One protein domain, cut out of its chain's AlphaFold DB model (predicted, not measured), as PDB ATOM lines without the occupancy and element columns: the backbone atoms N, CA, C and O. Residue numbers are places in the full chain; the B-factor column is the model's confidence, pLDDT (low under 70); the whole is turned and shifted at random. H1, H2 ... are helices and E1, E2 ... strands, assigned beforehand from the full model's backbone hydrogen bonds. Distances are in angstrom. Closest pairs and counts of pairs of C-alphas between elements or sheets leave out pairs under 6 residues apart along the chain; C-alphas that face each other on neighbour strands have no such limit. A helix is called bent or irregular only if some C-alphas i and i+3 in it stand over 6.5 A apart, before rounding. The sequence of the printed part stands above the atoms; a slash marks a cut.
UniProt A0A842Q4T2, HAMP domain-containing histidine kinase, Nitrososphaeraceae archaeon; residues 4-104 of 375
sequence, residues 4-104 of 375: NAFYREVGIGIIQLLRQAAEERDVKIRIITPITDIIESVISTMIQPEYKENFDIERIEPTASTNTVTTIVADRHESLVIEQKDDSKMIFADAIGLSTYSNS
ATOM      1  N   ASN A   4     -45.372  10.814  11.399       83.12
ATOM      2  CA  ASN A   4     -46.530  10.977  12.279       83.12
ATOM      3  C   ASN A   4     -47.385   9.705  12.354       83.12
ATOM      4  O   ASN A   4     -47.859   9.360  13.434       83.12
ATOM      5  N   ALA A   5     -47.552   8.975  11.244       80.94
ATOM      6  CA  ALA A   5     -48.241   7.685  11.253       80.94
ATOM      7  C   ALA A   5     -47.548   6.686  12.178       80.94
ATOM      8  O   ALA A   5     -48.213   6.101  13.030       80.94
ATOM      9  N   PHE A   6     -46.220   6.579  12.089       82.56
ATOM     10  CA  PHE A   6     -45.444   5.706  12.967       82.56
ATOM     11  C   PHE A   6     -45.663   6.042  14.451       82.56
ATOM     12  O   PHE A   6     -45.922   5.148  15.253       82.56
ATOM     13  N   TYR A   7     -45.647   7.324  14.833       83.00
ATOM     14  CA  TYR A   7     -45.922   7.710  16.224       83.00
ATOM     15  C   TYR A   7     -47.319   7.334  16.692       83.00
ATOM     16  O   TYR A   7     -47.484   6.893  17.829       83.00
ATOM     17  N   ARG A   8     -48.330   7.504  15.837       86.44
ATOM     18  CA  ARG A   8     -49.696   7.120  16.192       86.44
ATOM     19  C   ARG A   8     -49.795   5.615  16.398       86.44
ATOM     20  O   ARG A   8     -50.383   5.201  17.388       86.44
ATOM     21  N   GLU A   9     -49.175   4.825  15.525       84.12
ATOM     22  CA  GLU A   9     -49.113   3.359  15.623       84.12
ATOM     23  C   GLU A   9     -48.400   2.892  16.903       84.12
ATOM     24  O   GLU A   9     -48.884   1.991  17.593       84.12
ATOM     25  N   VAL A  10     -47.302   3.555  17.282       82.94
ATOM     26  CA  VAL A  10     -46.626   3.354  18.575       82.94
ATOM     27  C   VAL A  10     -47.541   3.717  19.747       82.94
ATOM     28  O   VAL A  10     -47.606   2.982  20.733       82.94
ATOM     29  N   GLY A  11     -48.254   4.841  19.650       84.19
ATOM     30  CA  GLY A  11     -49.142   5.344  20.697       84.19
ATOM     31  C   GLY A  11     -50.346   4.439  20.963       84.19
ATOM     32  O   GLY A  11     -50.768   4.317  22.110       84.19
ATOM     33  N   ILE A  12     -50.870   3.767  19.933       87.25
ATOM     34  CA  ILE A  12     -51.977   2.804  20.074       87.25
ATOM     35  C   ILE A  12     -51.519   1.381  20.417       87.25
ATOM     36  O   ILE A  12     -52.358   0.495  20.560       87.25
ATOM     37  N   GLY A  13     -50.213   1.145  20.557       86.06
ATOM     38  CA  GLY A  13     -49.693  -0.136  21.030       86.06
ATOM     39  C   GLY A  13     -49.312  -1.146  19.943       86.06
ATOM     40  O   GLY A  13     -48.993  -2.282  20.289       86.06
ATOM     41  N   ILE A  14     -49.335  -0.793  18.647       84.38
ATOM     42  CA  ILE A  14     -49.057  -1.762  17.564       84.38
ATOM     43  C   ILE A  14     -47.657  -2.358  17.713       84.38
ATOM     44  O   ILE A  14     -47.488  -3.573  17.627       84.38
ATOM     45  N   ILE A  15     -46.647  -1.526  17.973       79.75
ATOM     46  CA  ILE A  15     -45.266  -2.010  18.064       79.75
ATOM     47  C   ILE A  15     -45.053  -2.871  19.318       79.75
ATOM     48  O   ILE A  15     -44.325  -3.860  19.280       79.75
ATOM     49  N   GLN A  16     -45.738  -2.553  20.417       83.94
ATOM     50  CA  GLN A  16     -45.720  -3.330  21.655       83.94
ATOM     51  C   GLN A  16     -46.339  -4.718  21.440       83.94
ATOM     52  O   GLN A  16     -45.788  -5.706  21.917       83.94
ATOM     53  N   LEU A  17     -47.432  -4.805  20.674       87.31
ATOM     54  CA  LEU A  17     -48.051  -6.079  20.299       87.31
ATOM     55  C   LEU A  17     -47.148  -6.912  19.383       87.31
ATOM     56  O   LEU A  17     -47.049  -8.122  19.563       87.31
ATOM     57  N   LEU A  18     -46.457  -6.276  18.431       85.44
ATOM     58  CA  LEU A  18     -45.456  -6.948  17.595       85.44
ATOM     59  C   LEU A  18     -44.315  -7.519  18.444       85.44
ATOM     60  O   LEU A  18     -43.918  -8.665  18.246       85.44
ATOM     61  N   ARG A  19     -43.829  -6.759  19.431       82.81
ATOM     62  CA  ARG A  19     -42.818  -7.238  20.380       82.81
ATOM     63  C   ARG A  19     -43.315  -8.441  21.177       82.81
ATOM     64  O   ARG A  19     -42.642  -9.462  21.197       82.81
ATOM     65  N   GLN A  20     -44.509  -8.347  21.758       85.75
ATOM     66  CA  GLN A  20     -45.111  -9.451  22.503       85.75
ATOM     67  C   GLN A  20     -45.276 -10.704  21.628       85.75
ATOM     68  O   GLN A  20     -45.003 -11.812  22.076       85.75
ATOM     69  N   ALA A  21     -45.663 -10.547  20.360       85.25
ATOM     70  CA  ALA A  21     -45.761 -11.664  19.425       85.25
ATOM     71  C   ALA A  21     -44.396 -12.310  19.121       85.25
ATOM     72  O   ALA A  21     -44.321 -13.532  18.998       85.25
ATOM     73  N   ALA A  22     -43.323 -11.522  19.015       84.44
ATOM     74  CA  ALA A  22     -41.970 -12.058  18.872       84.44
ATOM     75  C   ALA A  22     -41.518 -12.807  20.140       84.44
ATOM     76  O   ALA A  22     -41.010 -13.918  20.029       84.44
ATOM     77  N   GLU A  23     -41.761 -12.236  21.325       82.12
ATOM     78  CA  GLU A  23     -41.374 -12.801  22.629       82.12
ATOM     79  C   GLU A  23     -42.126 -14.103  22.955       82.12
ATOM     80  O   GLU A  23     -41.527 -15.091  23.371       82.12
ATOM     81  N   GLU A  24     -43.447 -14.123  22.767       86.19
ATOM     82  CA  GLU A  24     -44.294 -15.241  23.198       86.19
ATOM     83  C   GLU A  24     -44.420 -16.352  22.151       86.19
ATOM     84  O   GLU A  24     -44.760 -17.486  22.496       86.19
ATOM     85  N   ARG A  25     -44.233 -16.030  20.864       84.31
ATOM     86  CA  ARG A  25     -44.590 -16.926  19.749       84.31
ATOM     87  C   ARG A  25     -43.487 -17.116  18.709       84.31
ATOM     88  O   ARG A  25     -43.749 -17.761  17.698       84.31
ATOM     89  N   ASP A  26     -42.293 -16.569  18.941       82.62
ATOM     90  CA  ASP A  26     -41.126 -16.680  18.052       82.62
ATOM     91  C   ASP A  26     -41.423 -16.287  16.588       82.62
ATOM     92  O   ASP A  26     -41.037 -16.939  15.614       82.62
ATOM     93  N   VAL A  27     -42.176 -15.201  16.413       87.00
ATOM     94  CA  VAL A  27     -42.557 -14.704  15.084       87.00
ATOM     95  C   VAL A  27     -41.420 -13.880  14.479       87.00
ATOM     96  O   VAL A  27     -40.785 -13.079  15.164       87.00
ATOM     97  N   LYS A  28     -41.195 -14.031  13.167       89.69
ATOM     98  CA  LYS A  28     -40.314 -13.148  12.384       89.69
ATOM     99  C   LYS A  28     -41.079 -11.949  11.851       89.69
ATOM    100  O   LYS A  28     -42.078 -12.104  11.149       89.69
ATOM    101  N   ILE A  29     -40.568 -10.759  12.119       90.31
ATOM    102  CA  ILE A  29     -41.231  -9.492  11.836       90.31
ATOM    103  C   ILE A  29     -40.356  -8.688  10.879       90.31
ATOM    104  O   ILE A  29     -39.186  -8.430  11.152       90.31
ATOM    105  N   ARG A  30     -40.936  -8.300   9.738       91.56
ATOM    106  CA  ARG A  30     -40.293  -7.433   8.743       91.56
ATOM    107  C   ARG A  30     -40.995  -6.089   8.697       91.56
ATOM    108  O   ARG A  30     -42.200  -6.049   8.456       91.56
ATOM    109  N   ILE A  31     -40.257  -5.002   8.904       89.00
ATOM    110  CA  ILE A  31     -40.822  -3.646   8.981       89.00
ATOM    111  C   ILE A  31     -40.119  -2.737   7.980       89.00
ATOM    112  O   ILE A  31     -38.894  -2.694   7.935       89.00
ATOM    113  N   ILE A  32     -40.900  -1.982   7.207       87.62
ATOM    114  CA  ILE A  32     -40.404  -0.861   6.402       87.62
ATOM    115  C   ILE A  32     -40.889   0.430   7.057       87.62
ATOM    116  O   ILE A  32     -42.097   0.648   7.172       87.62
ATOM    117  N   THR A  33     -39.966   1.294   7.473       85.62
ATOM    118  CA  THR A  33     -40.280   2.511   8.242       85.62
ATOM    119  C   THR A  33     -39.452   3.714   7.773       85.62
ATOM    120  O   THR A  33     -38.340   3.523   7.276       85.62
ATOM    121  N   PRO A  34     -39.957   4.961   7.858       82.19
ATOM    122  CA  PRO A  34     -39.166   6.141   7.521       82.19
ATOM    123  C   PRO A  34     -37.950   6.333   8.443       82.19
ATOM    124  O   PRO A  34     -38.018   6.062   9.641       82.19
ATOM    125  N   ILE A  35     -36.850   6.852   7.891       78.94
ATOM    126  CA  ILE A  35     -35.622   7.134   8.647       78.94
ATOM    127  C   ILE A  35     -35.719   8.465   9.406       78.94
ATOM    128  O   ILE A  35     -35.873   9.523   8.796       78.94
ATOM    129  N   THR A  36     -35.627   8.420  10.742       80.19
ATOM    130  CA  THR A  36     -35.389   9.590  11.614       80.19
ATOM    131  C   THR A  36     -34.713   9.166  12.918       80.19
ATOM    132  O   THR A  36     -34.974   8.070  13.415       80.19
ATOM    133  N   ASP A  37     -33.921  10.059  13.520       76.69
ATOM    134  CA  ASP A  37     -33.220   9.807  14.794       76.69
ATOM    135  C   ASP A  37     -34.172   9.387  15.924       76.69
ATOM    136  O   ASP A  37     -33.851   8.548  16.765       76.69
ATOM    137  N   ILE A  38     -35.381   9.950  15.932       73.88
ATOM    138  CA  ILE A  38     -36.372   9.669  16.969       73.88
ATOM    139  C   ILE A  38     -36.994   8.280  16.765       73.88
ATOM    140  O   ILE A  38     -37.151   7.540  17.733       73.88
ATOM    141  N   ILE A  39     -37.296   7.883  15.522       80.38
ATOM    142  CA  ILE A  39     -37.771   6.521  15.223       80.38
ATOM    143  C   ILE A  39     -36.697   5.492  15.589       80.38
ATOM    144  O   ILE A  39     -37.022   4.465  16.178       80.38
ATOM    145  N   GLU A  40     -35.420   5.781  15.334       78.69
ATOM    146  CA  GLU A  40     -34.311   4.907  15.741       78.69
ATOM    147  C   GLU A  40     -34.189   4.797  17.270       78.69
ATOM    148  O   GLU A  40     -33.975   3.704  17.800       78.69
ATOM    149  N   SER A  41     -34.410   5.883  18.018       77.94
ATOM    150  CA  SER A  41     -34.483   5.825  19.486       77.94
ATOM    151  C   SER A  41     -35.644   4.948  19.970       77.94
ATOM    152  O   SER A  41     -35.485   4.161  20.906       77.94
ATOM    153  N   VAL A  42     -36.801   5.031  19.310       76.88
ATOM    154  CA  VAL A  42     -37.974   4.214  19.634       76.88
ATOM    155  C   VAL A  42     -37.704   2.737  19.332       76.88
ATOM    156  O   VAL A  42     -37.888   1.894  20.207       76.88
ATOM    157  N   ILE A  43     -37.183   2.420  18.144       78.81
ATOM    158  CA  ILE A  43     -36.837   1.053  17.725       78.81
ATOM    159  C   ILE A  43     -35.770   0.441  18.639       78.81
ATOM    160  O   ILE A  43     -35.931  -0.691  19.088       78.81
ATOM    161  N   SER A  44     -34.706   1.182  18.962       76.56
ATOM    162  CA  SER A  44     -33.629   0.701  19.843       76.56
ATOM    163  C   SER A  44     -34.087   0.467  21.282       76.56
ATOM    164  O   SER A  44     -33.603  -0.454  21.933       76.56
ATOM    165  N   THR A  45     -35.050   1.253  21.770       73.38
ATOM    166  CA  THR A  45     -35.673   1.033  23.086       73.38
ATOM    167  C   THR A  45     -36.628  -0.166  23.064       73.38
ATOM    168  O   THR A  45     -36.810  -0.843  24.075       73.38
ATOM    169  N   MET A  46     -37.257  -0.436  21.919       68.94
ATOM    170  CA  MET A  46     -38.254  -1.497  21.770       68.94
ATOM    171  C   MET A  46     -37.648  -2.879  21.531       68.94
ATOM    172  O   MET A  46     -38.196  -3.862  22.030       68.94
ATOM    173  N   ILE A  47     -36.541  -2.967  20.791       72.12
ATOM    174  CA  ILE A  47     -35.893  -4.234  20.440       72.12
ATOM    175  C   ILE A  47     -34.760  -4.490  21.427       72.12
ATOM    176  O   ILE A  47     -33.643  -3.997  21.265       72.12
ATOM    177  N   GLN A  48     -35.050  -5.279  22.462       69.19
ATOM    178  CA  GLN A  48     -34.007  -5.761  23.364       69.19
ATOM    179  C   GLN A  48     -32.997  -6.635  22.593       69.19
ATOM    180  O   GLN A  48     -33.380  -7.302  21.627       69.19
ATOM    181  N   PRO A  49     -31.715  -6.674  23.012       68.19
ATOM    182  CA  PRO A  49     -30.669  -7.421  22.309       68.19
ATOM    183  C   PRO A  49     -31.010  -8.898  22.065       68.19
ATOM    184  O   PRO A  49     -30.621  -9.443  21.036       68.19
ATOM    185  N   GLU A  50     -31.764  -9.510  22.982       69.50
ATOM    186  CA  GLU A  50     -32.173 -10.921  22.960       69.50
ATOM    187  C   GLU A  50     -33.147 -11.264  21.819       69.50
ATOM    188  O   GLU A  50     -33.144 -12.394  21.346       69.50
ATOM    189  N   TYR A  51     -33.913 -10.290  21.309       67.94
ATOM    190  CA  TYR A  51     -34.924 -10.496  20.255       67.94
ATOM    191  C   TYR A  51     -34.556  -9.827  18.928       67.94
ATOM    192  O   TYR A  51     -35.373  -9.722  18.013       67.94
ATOM    193  N   LYS A  52     -33.310  -9.360  18.801       69.88
ATOM    194  CA  LYS A  52     -32.830  -8.671  17.600       69.88
ATOM    195  C   LYS A  52     -32.885  -9.555  16.349       69.88
ATOM    196  O   LYS A  52     -33.016  -9.029  15.251       69.88
ATOM    197  N   GLU A  53     -32.817 -10.877  16.501       76.12
ATOM    198  CA  GLU A  53     -32.894 -11.823  15.379       76.12
ATOM    199  C   GLU A  53     -34.314 -11.986  14.805       76.12
ATOM    200  O   GLU A  53     -34.467 -12.380  13.647       76.12
ATOM    201  N   ASN A  54     -35.352 -11.636  15.574       83.94
ATOM    202  CA  ASN A  54     -36.752 -11.731  15.153       83.94
ATOM    203  C   ASN A  54     -37.209 -10.520  14.327       83.94
ATOM    204  O   ASN A  54     -38.219 -10.615  13.628       83.94
ATOM    205  N   PHE A  55     -36.479  -9.402  14.370       86.88
ATOM    206  CA  PHE A  55     -36.826  -8.160  13.679       86.88
ATOM    207  C   PHE A  55     -35.844  -7.853  12.547       86.88
ATOM    208  O   PHE A  55     -34.673  -7.565  12.782       86.88
ATOM    209  N   ASP A  56     -36.347  -7.830  11.314       88.25
ATOM    210  CA  ASP A  56     -35.632  -7.299  10.151       88.25
ATOM    211  C   ASP A  56     -36.297  -5.970   9.765       88.25
ATOM    212  O   ASP A  56     -37.507  -5.908   9.523       88.25
ATOM    213  N   ILE A  57     -35.537  -4.878   9.793       87.62
ATOM    214  CA  ILE A  57     -36.074  -3.523   9.637       87.62
ATOM    215  C   ILE A  57     -35.325  -2.813   8.526       87.62
ATOM    216  O   ILE A  57     -34.116  -2.603   8.617       87.62
ATOM    217  N   GLU A  58     -36.070  -2.370   7.524       87.25
ATOM    218  CA  GLU A  58     -35.562  -1.584   6.409       87.25
ATOM    219  C   GLU A  58     -36.057  -0.145   6.510       87.25
ATOM    220  O   GLU A  58     -37.201   0.128   6.897       87.25
ATOM    221  N   ARG A  59     -35.168   0.794   6.183       84.50
ATOM    222  CA  ARG A  59     -35.424   2.226   6.329       84.50
ATOM    223  C   ARG A  59     -35.663   2.856   4.973       84.50
ATOM    224  O   ARG A  59     -35.007   2.514   3.996       84.50
ATOM    225  N   ILE A  60     -36.577   3.815   4.926       81.19
ATOM    226  CA  ILE A  60     -36.812   4.618   3.726       81.19
ATOM    227  C   ILE A  60     -36.633   6.096   4.024       81.19
ATOM    228  O   ILE A  60     -37.102   6.602   5.042       81.19
ATOM    229  N   GLU A  61     -35.982   6.814   3.114       75.38
ATOM    230  CA  GLU A  61     -36.057   8.269   3.138       75.38
ATOM    231  C   GLU A  61     -37.508   8.694   2.857       75.38
ATOM    232  O   GLU A  61     -38.146   8.147   1.947       75.38
ATOM    233  N   PRO A  62     -38.070   9.641   3.627       65.94
ATOM    234  CA  PRO A  62     -39.386  10.182   3.330       65.94
ATOM    235  C   PRO A  62     -39.340  10.880   1.964       65.94
ATOM    236  O   PRO A  62     -38.805  11.978   1.832       65.94
ATOM    237  N   THR A  63     -39.880  10.249   0.923       58.50
ATOM    238  CA  THR A  63     -40.065  10.919  -0.371       58.50
ATOM    239  C   THR A  63     -41.280  11.848  -0.302       58.50
ATOM    240  O   THR A  63     -42.197  11.630   0.490       58.50
ATOM    241  N   ALA A  64     -41.308  12.891  -1.138       46.69
ATOM    242  CA  ALA A  64     -42.406  13.868  -1.183       46.69
ATOM    243  C   ALA A  64     -43.783  13.237  -1.489       46.69
ATOM    244  O   ALA A  64     -44.815  13.833  -1.193       46.69
ATOM    245  N   SER A  65     -43.807  12.020  -2.042       49.78
ATOM    246  CA  SER A  65     -44.989  11.167  -2.162       49.78
ATOM    247  C   SER A  65     -44.991  10.144  -1.028       49.78
ATOM    248  O   SER A  65     -44.597   8.989  -1.200       49.78
ATOM    249  N   THR A  66     -45.385  10.579   0.163       54.88
ATOM    250  CA  THR A  66     -45.519   9.697   1.318       54.88
ATOM    251  C   THR A  66     -46.603   8.657   1.037       54.88
ATOM    252  O   THR A  66     -47.725   9.003   0.675       54.88
ATOM    253  N   ASN A  67     -46.282   7.364   1.180       58.94
ATOM    254  CA  ASN A  67     -47.298   6.311   1.117       58.94
ATOM    255  C   ASN A  67     -48.387   6.626   2.148       58.94
ATOM    256  O   ASN A  67     -48.128   6.565   3.352       58.94
ATOM    257  N   THR A  68     -49.593   6.920   1.665       69.12
ATOM    258  CA  THR A  68     -50.789   7.230   2.457       69.12
ATOM    259  C   THR A  68     -51.425   5.977   3.048       69.12
ATOM    260  O   THR A  68     -52.596   5.993   3.392       69.12
ATOM    261  N   VAL A  69     -50.711   4.854   3.107       83.44
ATOM    262  CA  VAL A  69     -51.289   3.572   3.499       83.44
ATOM    263  C   VAL A  69     -50.300   2.780   4.346       83.44
ATOM    264  O   VAL A  69     -49.161   2.548   3.929       83.44
ATOM    265  N   THR A  70     -50.755   2.321   5.509       86.50
ATOM    266  CA  THR A  70     -50.084   1.298   6.317       86.50
ATOM    267  C   THR A  70     -50.622  -0.069   5.911       86.50
ATOM    268  O   THR A  70     -51.831  -0.274   5.856       86.50
ATOM    269  N   THR A  71     -49.732  -1.009   5.596       89.50
ATOM    270  CA  THR A  71     -50.082  -2.382   5.206       89.50
ATOM    271  C   THR A  71     -49.453  -3.355   6.190       89.50
ATOM    272  O   THR A  71     -48.242  -3.331   6.391       89.50
ATOM    273  N   ILE A  72     -50.271  -4.230   6.761       91.00
ATOM    274  CA  ILE A  72     -49.859  -5.320   7.642       91.00
ATOM    275  C   ILE A  72     -50.283  -6.619   6.969       91.00
ATOM    276  O   ILE A  72     -51.423  -6.743   6.527       91.00
ATOM    277  N   VAL A  73     -49.372  -7.584   6.883       92.75
ATOM    278  CA  VAL A  73     -49.670  -8.933   6.397       92.75
ATOM    279  C   VAL A  73     -49.225  -9.932   7.454       92.75
ATOM    280  O   VAL A  73     -48.063  -9.916   7.856       92.75
ATOM    281  N   ALA A  74     -50.136 -10.808   7.869       92.38
ATOM    282  CA  ALA A  74     -49.881 -11.852   8.855       92.38
ATOM    283  C   ALA A  74     -49.962 -13.232   8.194       92.38
ATOM    284  O   ALA A  74     -50.880 -13.512   7.416       92.38
ATOM    285  N   ASP A  75     -48.947 -14.065   8.444       90.00
ATOM    286  CA  ASP A  75     -48.817 -15.458   7.991       90.00
ATOM    287  C   ASP A  75     -49.060 -15.708   6.498       90.00
ATOM    288  O   ASP A  75     -49.237 -16.845   6.073       90.00
ATOM    289  N   ARG A  76     -49.057 -14.653   5.677       90.56
ATOM    290  CA  ARG A  76     -49.467 -14.674   4.264       90.56
ATOM    291  C   ARG A  76     -50.926 -15.110   4.032       90.56
ATOM    292  O   ARG A  76     -51.273 -15.447   2.900       90.56
ATOM    293  N   HIS A  77     -51.767 -15.080   5.065       93.12
ATOM    294  CA  HIS A  77     -53.188 -15.454   5.003       93.12
ATOM    295  C   HIS A  77     -54.123 -14.272   5.238       93.12
ATOM    296  O   HIS A  77     -55.247 -14.280   4.743       93.12
ATOM    297  N   GLU A  78     -53.655 -13.250   5.949       95.50
ATOM    298  CA  GLU A  78     -54.457 -12.090   6.316       95.50
ATOM    299  C   GLU A  78     -53.707 -10.802   5.998       95.50
ATOM    300  O   GLU A  78     -52.480 -10.731   6.093       95.50
ATOM    301  N   SER A  79     -54.457  -9.770   5.625       94.94
ATOM    302  CA  SER A  79     -53.938  -8.423   5.428       94.94
ATOM    303  C   SER A  79     -54.846  -7.394   6.086       94.94
ATOM    304  O   SER A  79     -56.071  -7.509   6.005       94.94
ATOM    305  N   LEU A  80     -54.238  -6.384   6.699       93.38
ATOM    306  CA  LEU A  80     -54.902  -5.186   7.192       93.38
ATOM    307  C   LEU A  80     -54.252  -3.975   6.538       93.38
ATOM    308  O   LEU A  80     -53.037  -3.790   6.617       93.38
ATOM    309  N   VAL A  81     -55.070  -3.158   5.890       91.19
ATOM    310  CA  VAL A  81     -54.612  -1.995   5.139       91.19
ATOM    311  C   VAL A  81     -55.356  -0.769   5.616       91.19
ATOM    312  O   VAL A  81     -56.583  -0.758   5.626       91.19
ATOM    313  N   ILE A  82     -54.608   0.240   6.041       89.94
ATOM    314  CA  ILE A  82     -55.118   1.422   6.726       89.94
ATOM    315  C   ILE A  82     -54.697   2.638   5.922       89.94
ATOM    316  O   ILE A  82     -53.513   2.957   5.841       89.94
ATOM    317  N   GLU A  83     -55.667   3.306   5.316       89.00
ATOM    318  CA  GLU A  83     -55.454   4.572   4.635       89.00
ATOM    319  C   GLU A  83     -55.265   5.696   5.660       89.00
ATOM    320  O   GLU A  83     -55.997   5.822   6.639       89.00
ATOM    321  N   GLN A  84     -54.289   6.547   5.403       86.00
ATOM    322  CA  GLN A  84     -54.016   7.782   6.103       86.00
ATOM    323  C   GLN A  84     -54.747   8.915   5.386       86.00
ATOM    324  O   GLN A  84     -54.457   9.230   4.232       86.00
ATOM    325  N   LYS A  85     -55.681   9.541   6.097       87.50
ATOM    326  CA  LYS A  85     -56.546  10.606   5.588       87.50
ATOM    327  C   LYS A  85     -56.016  11.998   5.916       87.50
ATOM    328  O   LYS A  85     -56.088  12.887   5.075       87.50
ATOM    329  N   ASP A  86     -55.503  12.199   7.128       86.50
ATOM    330  CA  ASP A  86     -54.997  13.495   7.585       86.50
ATOM    331  C   ASP A  86     -53.800  13.302   8.522       86.50
ATOM    332  O   ASP A  86     -53.939  12.904   9.679       86.50
ATOM    333  N   ASP A  87     -52.600  13.596   8.019       85.38
ATOM    334  CA  ASP A  87     -51.370  13.388   8.784       85.38
ATOM    335  C   ASP A  87     -51.142  14.415   9.899       85.38
ATOM    336  O   ASP A  87     -50.279  14.201  10.754       85.38
ATOM    337  N   SER A  88     -51.893  15.522   9.890       85.31
ATOM    338  CA  SER A  88     -51.788  16.580  10.900       85.31
ATOM    339  C   SER A  88     -52.442  16.197  12.230       85.31
ATOM    340  O   SER A  88     -52.176  16.818  13.261       85.31
ATOM    341  N   LYS A  89     -53.306  15.174  12.227       87.75
ATOM    342  CA  LYS A  89     -54.008  14.714  13.425       87.75
ATOM    343  C   LYS A  89     -53.090  13.861  14.293       87.75
ATOM    344  O   LYS A  89     -52.386  12.978  13.811       87.75
ATOM    345  N   MET A  90     -53.134  14.113  15.599       82.44
ATOM    346  CA  MET A  90     -52.383  13.356  16.609       82.44
ATOM    347  C   MET A  90     -53.098  12.061  17.017       82.44
ATOM    348  O   MET A  90     -52.448  11.080  17.361       82.44
ATOM    349  N   ILE A  91     -54.432  12.039  16.984       87.56
ATOM    350  CA  ILE A  91     -55.233  10.873  17.372       87.56
ATOM    351  C   ILE A  91     -55.326   9.919  16.178       87.56
ATOM    352  O   ILE A  91     -55.697  10.336  15.082       87.56
ATOM    353  N   PHE A  92     -55.015   8.635  16.391       86.94
ATOM    354  CA  PHE A  92     -55.026   7.613  15.335       86.94
ATOM    355  C   PHE A  92     -56.365   7.550  14.592       86.94
ATOM    356  O   PHE A  92     -56.378   7.641  13.370       86.94
ATOM    357  N   ALA A  93     -57.483   7.489  15.321       87.56
ATOM    358  CA  ALA A  93     -58.824   7.412  14.736       87.56
ATOM    359  C   ALA A  93     -59.188   8.627  13.860       87.56
ATOM    360  O   ALA A  93     -59.903   8.467  12.876       87.56
ATOM    361  N   ASP A  94     -58.667   9.815  14.180       90.06
ATOM    362  CA  ASP A  94     -58.929  11.041  13.417       90.06
ATOM    363  C   ASP A  94     -58.029  11.163  12.178       90.06
ATOM    364  O   ASP A  94     -58.358  11.882  11.232       90.06
ATOM    365  N   ALA A  95     -56.878  10.485  12.194       87.19
ATOM    366  CA  ALA A  95     -55.867  10.545  11.143       87.19
ATOM    367  C   ALA A  95     -56.107   9.540  10.007       87.19
ATOM    368  O   ALA A  95     -55.572   9.718   8.908       87.19
ATOM    369  N   ILE A  96     -56.875   8.477  10.262       89.38
ATOM    370  CA  ILE A  96     -57.106   7.389   9.305       89.38
ATOM    371  C   ILE A  96     -58.411   7.566   8.519       89.38
ATOM    372  O   ILE A  96     -59.371   8.195   8.964       89.38
ATOM    373  N   GLY A  97     -58.422   7.025   7.306       87.81
ATOM    374  CA  GLY A  97     -59.577   6.935   6.423       87.81
ATOM    375  C   GLY A  97     -60.143   5.519   6.423       87.81
ATOM    376  O   GLY A  97     -60.596   5.013   7.450       87.81
ATOM    377  N   LEU A  98     -60.126   4.874   5.257       89.06
ATOM    378  CA  LEU A  98     -60.598   3.504   5.109       89.06
ATOM    379  C   LEU A  98     -59.612   2.502   5.727       89.06
ATOM    380  O   LEU A  98     -58.422   2.507   5.420       89.06
ATOM    381  N   SER A  99     -60.128   1.590   6.553       91.25
ATOM    382  CA  SER A  99     -59.397   0.404   7.012       91.25
ATOM    383  C   SER A  99     -60.032  -0.849   6.429       91.25
ATOM    384  O   SER A  99     -61.224  -1.087   6.615       91.25
ATOM    385  N   THR A 100     -59.241  -1.648   5.718       92.19
ATOM    386  CA  THR A 100     -59.700  -2.870   5.052       92.19
ATOM    387  C   THR A 100     -58.957  -4.071   5.611       92.19
ATOM    388  O   THR A 100     -57.746  -4.194   5.437       92.19
ATOM    389  N   TYR A 101     -59.695  -4.970   6.256       95.44
ATOM    390  CA  TYR A 101     -59.229  -6.319   6.556       95.44
ATOM    391  C   TYR A 101     -59.629  -7.256   5.414       95.44
ATOM    392  O   TYR A 101     -60.747  -7.185   4.901       95.44
ATOM    393  N   SER A 102     -58.720  -8.140   5.014       95.12
ATOM    394  CA  SER A 102     -58.994  -9.157   4.005       95.12
ATOM    395  C   SER A 102     -58.206 -10.430   4.278       95.12
ATOM    396  O   SER A 102     -56.992 -10.384   4.467       95.12
ATOM    397  N   ASN A 103     -58.900 -11.564   4.214       95.75
ATOM    398  CA  ASN A 103     -58.336 -12.914   4.126       95.75
ATOM    399  C   ASN A 103     -58.500 -13.509   2.709       95.75
ATOM    400  O   ASN A 103     -58.284 -14.699   2.475       95.75
ATOM    401  N   SER A 104     -58.905 -12.680   1.738       96.69
ATOM    402  CA  SER A 104     -59.053 -13.083   0.342       96.69
ATOM    403  C   SER A 104     -57.678 -13.326  -0.271       96.69
ATOM    404  O   SER A 104     -56.863 -12.406  -0.378       96.69
TER     405      SER A 104
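This is residues 4 to 104 of the 375 residues of the protein "HAMP domain-containing histidine kinase" of Nitrososphaeraceae archaeon (UniProt A0A842Q4T2). Five strands make a wall split in two, E2 and E1 side by side and then, across a gap, E3, E4 and E5; H1, H2 and H3 form a loose layer over one face, towards the E1 and E2 half and the gap, and the other face is bare. H4 sits by the start of E2, and H5 by the end of E4 and the start of E5. The 101 printed residues, of mixed class, hold five named helices and five named strands in the order H1 H2 E1 H3 H4 E2 E3 E4 H5 E5. E1 and E2 are parallel, and the sheet E3 E4 E5 is antiparallel. The whole is compact, with a radius of gyration of the C-alphas of 13.9 A and spans of 37 by 37 by 23 A.

H1, residues 4 to 11, is close but not clearly touching H2, residues 14 to 25; the closest C-alphas, of Glu 9 and Ile 15, are 7.0 A apart. E1, residues 29 to 34, H3, residues 37 to 46, H4, residues 49 to 54, and E2, residues 55 to 60, form a strand-helix-strand unit, two parallel neighbour strands with helices between, whose crossover is right-handed. N 31 and O 56 are 3.0 A apart. H2 only just touches H3, with residues 15 to 19 alone; the closest C-alphas, of Arg 19 and Met 46, are 7.5 A apart. H2 only just touches H4, with residues 22 to 23 alone; the C-alphas of Ala 22 and Asn 54 are the closest, 6.4 A apart. E3, residues 69 to 74, is near E1, with 6 pairs of C-alphas within 10 A. E3 and E4, residues 78 to 84, are a hairpin, with N 72 and O 80 at 2.8 A. E4 is antiparallel to E5, residues 96 to 102, with N 81 and O 100 at 2.9 A. H5, residues 92 to 95, only just touches H1, with 3 pairs of C-alphas within 8 A, Arg 8 and Phe 92 closest at 5.4 A. H1 and H5 only graze the sheet E3 E4 E5. Every O i to N i+4 pair is within hydrogen-bond range in H1, H2 and H3; H4 has 0 of 2, but 2 of 3 O i to N i+3 pairs, and H5 is too short for an i+4 pair.

H1 begins at C-alpha 4, (-46.530, 10.977, 12.279). H2 is 16.0 A long, E1 16.3 A, H3 14.2 A and E2 16.2 A. H4 is irregular: C-alphas 50 and 53 are 7.7 A apart. E3 is 16.4 A long, E4 19.9 A and E5 17.5 A, ending at C-alpha 102, (-58.994, -9.157, 4.005).

The C-alphas farthest apart, of Glu 24 and Ala 64, are 38.0 A apart. The printed part has no cut, and no link is long. The mean pLDDT of the printed part is 82.8; residues 46, 48 to 52 and 62 to 68 are under 70.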